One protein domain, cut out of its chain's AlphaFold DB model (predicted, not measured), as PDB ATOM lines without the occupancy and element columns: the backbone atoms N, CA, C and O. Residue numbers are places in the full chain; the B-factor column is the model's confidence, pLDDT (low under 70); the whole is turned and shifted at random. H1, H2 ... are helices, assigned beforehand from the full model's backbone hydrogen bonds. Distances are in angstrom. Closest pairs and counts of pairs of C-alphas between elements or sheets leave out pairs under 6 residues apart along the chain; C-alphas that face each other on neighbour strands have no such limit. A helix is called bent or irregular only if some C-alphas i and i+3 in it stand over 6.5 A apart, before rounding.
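This is residues 12 to 61 of the 76 residues of an uncharacterized protein of Candidatus Rokubacteria bacterium (UniProt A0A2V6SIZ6). Three helices follow one another in an open L: H1 is the short limb, set nearly at a right angle to H2 at a corner, and H2 and H3 follow one after the other to make the long limb, with a small offset at the link between them. The helices do not fold back on one another, and the long limb makes the length of the whole. The printed part has 50 residues with three named helices, in the order H1, H2, H3 along the chain, and no named strand; the class is all helix. The whole is extended, with a radius of gyration of the C-alphas of 18.1 A, and the C-alphas span 55 by 22 by 11 A along their three main axes.

The printed part begins with H1, residues 12 to 23, which a tight link of one residue, His 24, joins to H2, residues 25 to 42. H1 and H2 only just touch, with 3 pairs of C-alphas within 8 A, and they touch only at the corner by their link. H1 touches H2 with residues 21 to 22 alone, and H2 touches H1 with residues 27 to 28 alone. The closest C-alphas of the two helices are those of Leu 21 and Gly 28, 5.2 A apart. Their lines stand about perpendicular, at 77 degrees, and their centres are 17.6 A apart. A tight link of two residues, Phe 43 and Thr 44, leads from H2 to H3, residues 45 to 59. H2 and H3 meet only through their link. H1 and H3 are apart. In H1, H2 and H3 every O i to N i+4 pair is within hydrogen-bond range, and no helix is bent.

H1 has 12 residues and begins at C-alpha 12, at (-37.504, 45.746, 36.333); it measures 16.1 A from first to last C-alpha. H2, the longest helix with 18 residues, measures 25.6 A, from C-alpha 25 at (-22.424, 51.798, 24.466) to C-alpha 42. H3 has 15 residues, measures 21.0 A and ends at C-alpha 59, at (-8.288, 7.018, 32.272).

The two C-alphas farthest apart are those of Lys 23 and Ser 61, at 55.1 A, while the first and last printed C-alphas, Arg 12 and Ser 61, are 53.5 A apart. Residues 12 to 17, 22 to 27 and 32 to 61 stand free, with no C-alpha 8 or more residues away along the chain within 10 A. The printed part has no cut, and neither link is long. The mean pLDDT of the printed part is 96.8, and no printed residue is under 70.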
ATOM      1  N   ARG A  12     -38.009  44.368  36.241       98.62
ATOM      2  CA  ARG A  12     -37.504  45.746  36.333       98.62
ATOM      3  C   ARG A  12     -35.984  45.758  36.365       98.62
ATOM      4  O   ARG A  12     -35.385  46.503  35.599       98.62
ATOM      5  N   HIS A  13     -35.369  44.873  37.149       98.56
ATOM      6  CA  HIS A  13     -33.913  44.743  37.209       98.56
ATOM      7  C   HIS A  13     -33.312  44.355  35.842       98.56
ATOM      8  O   HIS A  13     -32.290  44.905  35.428       98.56
ATOM      9  N   ILE A  14     -33.982  43.469  35.093       98.62
ATOM     10  CA  ILE A  14     -33.602  43.148  33.705       98.62
ATOM     11  C   ILE A  14     -33.677  44.407  32.826       98.62
ATOM     12  O   ILE A  14     -32.724  44.730  32.116       98.62
ATOM     13  N   GLY A  15     -34.797  45.136  32.887       98.56
ATOM     14  CA  GLY A  15     -35.005  46.358  32.110       98.56
ATOM     15  C   GLY A  15     -33.959  47.436  32.400       98.56
ATOM     16  O   GLY A  15     -33.406  48.027  31.475       98.56
ATOM     17  N   GLU A  16     -33.628  47.655  33.670       98.56
ATOM     18  CA  GLU A  16     -32.604  48.610  34.100       98.56
ATOM     19  C   GLU A  16     -31.213  48.243  33.571       98.56
ATOM     20  O   GLU A  16     -30.498  49.116  33.067       98.56
ATOM     21  N   ALA A  17     -30.841  46.959  33.609       98.25
ATOM     22  CA  ALA A  17     -29.575  46.484  33.058       98.25
ATOM     23  C   ALA A  17     -29.493  46.699  31.537       98.25
ATOM     24  O   ALA A  17     -28.474  47.180  31.037       98.25
ATOM     25  N   LEU A  18     -30.572  46.415  30.798       98.12
ATOM     26  CA  LEU A  18     -30.639  46.668  29.355       98.12
ATOM     27  C   LEU A  18     -30.531  48.166  29.039       98.12
ATOM     28  O   LEU A  18     -29.716  48.566  28.206       98.12
ATOM     29  N   VAL A  19     -31.302  49.008  29.733       98.50
ATOM     30  CA  VAL A  19     -31.271  50.468  29.549       98.50
ATOM     31  C   VAL A  19     -29.884  51.030  29.851       98.50
ATOM     32  O   VAL A  19     -29.414  51.896  29.115       98.50
ATOM     33  N   ARG A  20     -29.198  50.534  30.888       97.56
ATOM     34  CA  ARG A  20     -27.814  50.916  31.193       97.56
ATOM     35  C   ARG A  20     -26.883  50.641  30.012       97.56
ATOM     36  O   ARG A  20     -26.171  51.550  29.595       97.56
ATOM     37  N   LEU A  21     -26.907  49.430  29.453       97.75
ATOM     38  CA  LEU A  21     -26.035  49.072  28.328       97.75
ATOM     39  C   LEU A  21     -26.335  49.906  27.076       97.75
ATOM     40  O   LEU A  21     -25.408  50.334  26.392       97.75
ATOM     41  N   LEU A  22     -27.613  50.195  26.811       97.75
ATOM     42  CA  LEU A  22     -28.027  51.045  25.690       97.75
ATOM     43  C   LEU A  22     -27.609  52.512  25.874       97.75
ATOM     44  O   LEU A  22     -27.230  53.168  24.908       97.75
ATOM     45  N   LYS A  23     -27.646  53.033  27.108       98.50
ATOM     46  CA  LYS A  23     -27.194  54.397  27.432       98.50
ATOM     47  C   LYS A  23     -25.669  54.538  27.458       98.50
ATOM     48  O   LYS A  23     -25.164  55.639  27.253       98.50
ATOM     49  N   HIS A  24     -24.938  53.450  27.696       98.19
ATOM     50  CA  HIS A  24     -23.479  53.433  27.810       98.19
ATOM     51  C   HIS A  24     -22.854  52.436  26.815       98.19
ATOM     52  O   HIS A  24     -22.319  51.400  27.221       98.19
ATOM     53  N   PRO A  25     -22.853  52.741  25.503       97.50
ATOM     54  CA  PRO A  25     -22.424  51.798  24.466       97.50
ATOM     55  C   PRO A  25     -20.964  51.345  24.604       97.50
ATOM     56  O   PRO A  25     -20.638  50.211  24.262       97.50
ATOM     57  N   ALA A  26     -20.085  52.186  25.159       98.19
ATOM     58  CA  ALA A  26     -18.702  51.805  25.447       98.19
ATOM     59  C   ALA A  26     -18.606  50.697  26.513       98.19
ATOM     60  O   ALA A  26     -17.778  49.795  26.396       98.19
ATOM     61  N   GLU A  27     -19.471  50.726  27.535       97.44
ATOM     62  CA  GLU A  27     -19.562  49.650  28.526       97.44
ATOM     63  C   GLU A  27     -20.064  48.359  27.869       97.44
ATOM     64  O   GLU A  27     -19.464  47.302  28.076       97.44
ATOM     65  N   GLY A  28     -21.096  48.455  27.025       97.81
ATOM     66  CA  GLY A  28     -21.607  47.327  26.245       97.81
ATOM     67  C   GLY A  28     -20.536  46.684  25.360       97.81
ATOM     68  O   GLY A  28     -20.329  45.473  25.429       97.81
ATOM     69  N   ALA A  29     -19.790  47.486  24.595       98.00
ATOM     70  CA  ALA A  29     -18.695  47.004  23.753       98.00
ATOM     71  C   ALA A  29     -17.577  46.344  24.577       98.00
ATOM     72  O   ALA A  29     -17.079  45.280  24.211       98.00
ATOM     73  N   ARG A  30     -17.214  46.935  25.724       98.12
ATOM     74  CA  ARG A  30     -16.201  46.373  26.626       98.12
ATOM     75  C   ARG A  30     -16.626  45.009  27.178       98.12
ATOM     76  O   ARG A  30     -15.809  44.091  27.215       98.12
ATOM     77  N   LEU A  31     -17.874  44.878  27.628       98.38
ATOM     78  CA  LEU A  31     -18.411  43.614  28.140       98.38
ATOM     79  C   LEU A  31     -18.492  42.558  27.031       98.38
ATOM     80  O   LEU A  31     -18.008  41.447  27.226       98.38
ATOM     81  N   GLY A  32     -18.999  42.928  25.850       97.75
ATOM     82  CA  GLY A  32     -19.067  42.036  24.690       97.75
ATOM     83  C   GLY A  32     -17.693  41.529  24.246       97.75
ATOM     84  O   GLY A  32     -17.518  40.331  24.038       97.75
ATOM     85  N   GLY A  33     -16.693  42.414  24.183       98.44
ATOM     86  CA  GLY A  33     -15.311  42.034  23.884       98.44
ATOM     87  C   GLY A  33     -14.726  41.081  24.928       98.44
ATOM     88  O   GLY A  33     -14.151  40.058  24.571       98.44
ATOM     89  N   ALA A  34     -14.940  41.361  26.217       98.38
ATOM     90  CA  ALA A  34     -14.497  40.475  27.293       98.38
ATOM     91  C   ALA A  34     -15.152  39.082  27.211       98.38
ATOM     92  O   ALA A  34     -14.462  38.076  27.385       98.38
ATOM     93  N   GLY A  35     -16.450  39.011  26.900       98.00
ATOM     94  CA  GLY A  35     -17.156  37.746  26.683       98.00
ATOM     95  C   GLY A  35     -16.629  36.972  25.477       98.00
ATOM     96  O   GLY A  35     -16.392  35.769  25.575       98.00
ATOM     97  N   TYR A  36     -16.361  37.657  24.363       98.19
ATOM     98  CA  TYR A  36     -15.764  37.037  23.179       98.19
ATOM     99  C   TYR A  36     -14.374  36.454  23.471       98.19
ATOM    100  O   TYR A  36     -14.109  35.291  23.153       98.19
ATOM    101  N   THR A  37     -13.501  37.227  24.122       98.19
ATOM    102  CA  THR A  37     -12.163  36.764  24.514       98.19
ATOM    103  C   THR A  37     -12.252  35.531  25.407       98.19
ATOM    104  O   THR A  37     -11.579  34.540  25.142       98.19
ATOM    105  N   ARG A  38     -13.127  35.540  26.418       97.25
ATOM    106  CA  ARG A  38     -13.279  34.398  27.323       97.25
ATOM    107  C   ARG A  38     -13.760  33.147  26.587       97.25
ATOM    108  O   ARG A  38     -13.115  32.105  26.680       97.25
ATOM    109  N   THR A  39     -14.826  33.260  25.795       97.69
ATOM    110  CA  THR A  39     -15.383  32.140  25.019       97.69
ATOM    111  C   THR A  39     -14.361  31.522  24.078       97.69
ATOM    112  O   THR A  39     -14.180  30.307  24.082       97.69
ATOM    113  N   THR A  40     -13.641  32.343  23.314       97.62
ATOM    114  CA  THR A  40     -12.609  31.849  22.391       97.62
ATOM    115  C   THR A  40     -11.399  31.254  23.118       97.62
ATOM    116  O   THR A  40     -10.761  30.336  22.605       97.62
ATOM    117  N   SER A  41     -11.101  31.713  24.337       96.00
ATOM    118  CA  SER A  41      -9.986  31.201  25.141       96.00
ATOM    119  C   SER A  41     -10.285  29.917  25.923       96.00
ATOM    120  O   SER A  41      -9.350  29.163  26.200       96.00
ATOM    121  N   GLU A  42     -11.551  29.632  26.243       95.31
ATOM    122  CA  GLU A  42     -11.920  28.565  27.193       95.31
ATOM    123  C   GLU A  42     -13.004  27.603  26.688       95.31
ATOM    124  O   GLU A  42     -12.973  26.426  27.041       95.31
ATOM    125  N   PHE A  43     -13.952  28.071  25.874       95.69
ATOM    126  CA  PHE A  43     -15.221  27.370  25.626       95.69
ATOM    127  C   PHE A  43     -15.466  27.030  24.150       95.69
ATOM    128  O   PHE A  43     -16.608  26.832  23.740       95.69
ATOM    129  N   THR A  44     -14.415  26.964  23.331       97.75
ATOM    130  CA  THR A  44     -14.539  26.478  21.949       97.75
ATOM    131  C   THR A  44     -14.721  24.963  21.917       97.75
ATOM    132  O   THR A  44     -14.280  24.259  22.826       97.75
ATOM    133  N   TRP A  45     -15.330  24.447  20.843       97.56
ATOM    134  CA  TRP A  45     -15.452  23.001  20.648       97.56
ATOM    135  C   TRP A  45     -14.095  22.302  20.655       97.56
ATOM    136  O   TRP A  45     -13.964  21.304  21.352       97.56
ATOM    137  N   ASP A  46     -13.081  22.868  19.995       97.62
ATOM    138  CA  ASP A  46     -11.716  22.322  20.001       97.62
ATOM    139  C   ASP A  46     -11.181  22.156  21.431       97.62
ATOM    140  O   ASP A  46     -10.743  21.078  21.815       97.62
ATOM    141  N   LYS A  47     -11.320  23.185  22.279       96.94
ATOM    142  CA  LYS A  47     -10.853  23.148  23.676       96.94
ATOM    143  C   LYS A  47     -11.630  22.159  24.535       96.94
ATOM    144  O   LYS A  47     -11.062  21.513  25.416       96.94
ATOM    145  N   VAL A  48     -12.941  22.068  24.316       96.94
ATOM    146  CA  VAL A  48     -13.790  21.098  25.012       96.94
ATOM    147  C   VAL A  48     -13.390  19.678  24.615       96.94
ATOM    148  O   VAL A  48     -13.224  18.840  25.499       96.94
ATOM    149  N   ILE A  49     -13.183  19.425  23.322       97.88
ATOM    150  CA  ILE A  49     -12.736  18.131  22.796       97.88
ATOM    151  C   ILE A  49     -11.364  17.778  23.372       97.88
ATOM    152  O   ILE A  49     -11.243  16.713  23.968       97.88
ATOM    153  N   ASP A  50     -10.382  18.681  23.318       97.00
ATOM    154  CA  ASP A  50      -9.042  18.461  23.877       97.00
ATOM    155  C   ASP A  50      -9.096  18.041  25.354       97.00
ATOM    156  O   ASP A  50      -8.410  17.108  25.781       97.00
ATOM    157  N   ARG A  51      -9.949  18.700  26.151       96.38
ATOM    158  CA  ARG A  51     -10.117  18.389  27.577       96.38
ATOM    159  C   ARG A  51     -10.757  17.022  27.800       96.38
ATOM    160  O   ARG A  51     -10.311  16.272  28.667       96.38
ATOM    161  N   VAL A  52     -11.814  16.715  27.052       96.88
ATOM    162  CA  VAL A  52     -12.540  15.444  27.166       96.88
ATOM    163  C   VAL A  52     -11.670  14.283  26.679       96.88
ATOM    164  O   VAL A  52     -11.572  13.264  27.359       96.88
ATOM    165  N   GLU A  53     -10.976  14.440  25.553       96.88
ATOM    166  CA  GLU A  53     -10.013  13.458  25.057       96.88
ATOM    167  C   GLU A  53      -8.853  13.245  26.025       96.88
ATOM    168  O   GLU A  53      -8.453  12.104  26.252       96.88
ATOM    169  N   GLY A  54      -8.308  14.325  26.592       95.94
ATOM    170  CA  GLY A  54      -7.254  14.254  27.600       95.94
ATOM    171  C   GLY A  54      -7.674  13.393  28.790       95.94
ATOM    172  O   GLY A  54      -6.926  12.504  29.188       95.94
ATOM    173  N   LEU A  55      -8.905  13.580  29.278       95.50
ATOM    174  CA  LEU A  55      -9.471  12.757  30.347       95.50
ATOM    175  C   LEU A  55      -9.606  11.284  29.936       95.50
ATOM    176  O   LEU A  55      -9.229  10.399  30.700       95.50
ATOM    177  N   TYR A  56     -10.105  10.990  28.732       94.94
ATOM    178  CA  TYR A  56     -10.193   9.601  28.265       94.94
ATOM    179  C   TYR A  56      -8.818   8.941  28.135       94.94
ATOM    180  O   TYR A  56      -8.655   7.798  28.555       94.94
ATOM    181  N   LYS A  57      -7.819   9.653  27.601       94.25
ATOM    182  CA  LYS A  57      -6.431   9.170  27.492       94.25
ATOM    183  C   LYS A  57      -5.828   8.911  28.876       94.25
ATOM    184  O   LYS A  57      -5.179   7.887  29.089       94.25
ATOM    185  N   GLU A  58      -6.089   9.800  29.830       92.62
ATOM    186  CA  GLU A  58      -5.667   9.645  31.221       92.62
ATOM    187  C   GLU A  58      -6.276   8.392  31.870       92.62
ATOM    188  O   GLU A  58      -5.560   7.611  32.497       92.62
ATOM    189  N   LEU A  59      -7.579   8.164  31.693       92.38
ATOM    190  CA  LEU A  59      -8.288   7.018  32.272       92.38
ATOM    191  C   LEU A  59      -7.968   5.688  31.578       92.38
ATOM    192  O   LEU A  59      -7.961   4.645  32.226       92.38
ATOM    193  N   ALA A  60      -7.687   5.711  30.274       88.88
ATOM    194  CA  ALA A  60      -7.290   4.534  29.505       88.88
ATOM    195  C   ALA A  60      -5.812   4.152  29.704       88.88
ATOM    196  O   ALA A  60      -5.361   3.140  29.162       88.88
ATOM    197  N   SER A  61      -5.046   4.949  30.458       83.50
ATOM    198  CA  SER A  61      -3.633   4.680  30.715       83.50
ATOM    199  C   SER A  61      -3.467   3.361  31.494       83.50
ATOM    200  O   SER A  61      -4.090   3.198  32.547       83.50
TER     201      SER A  61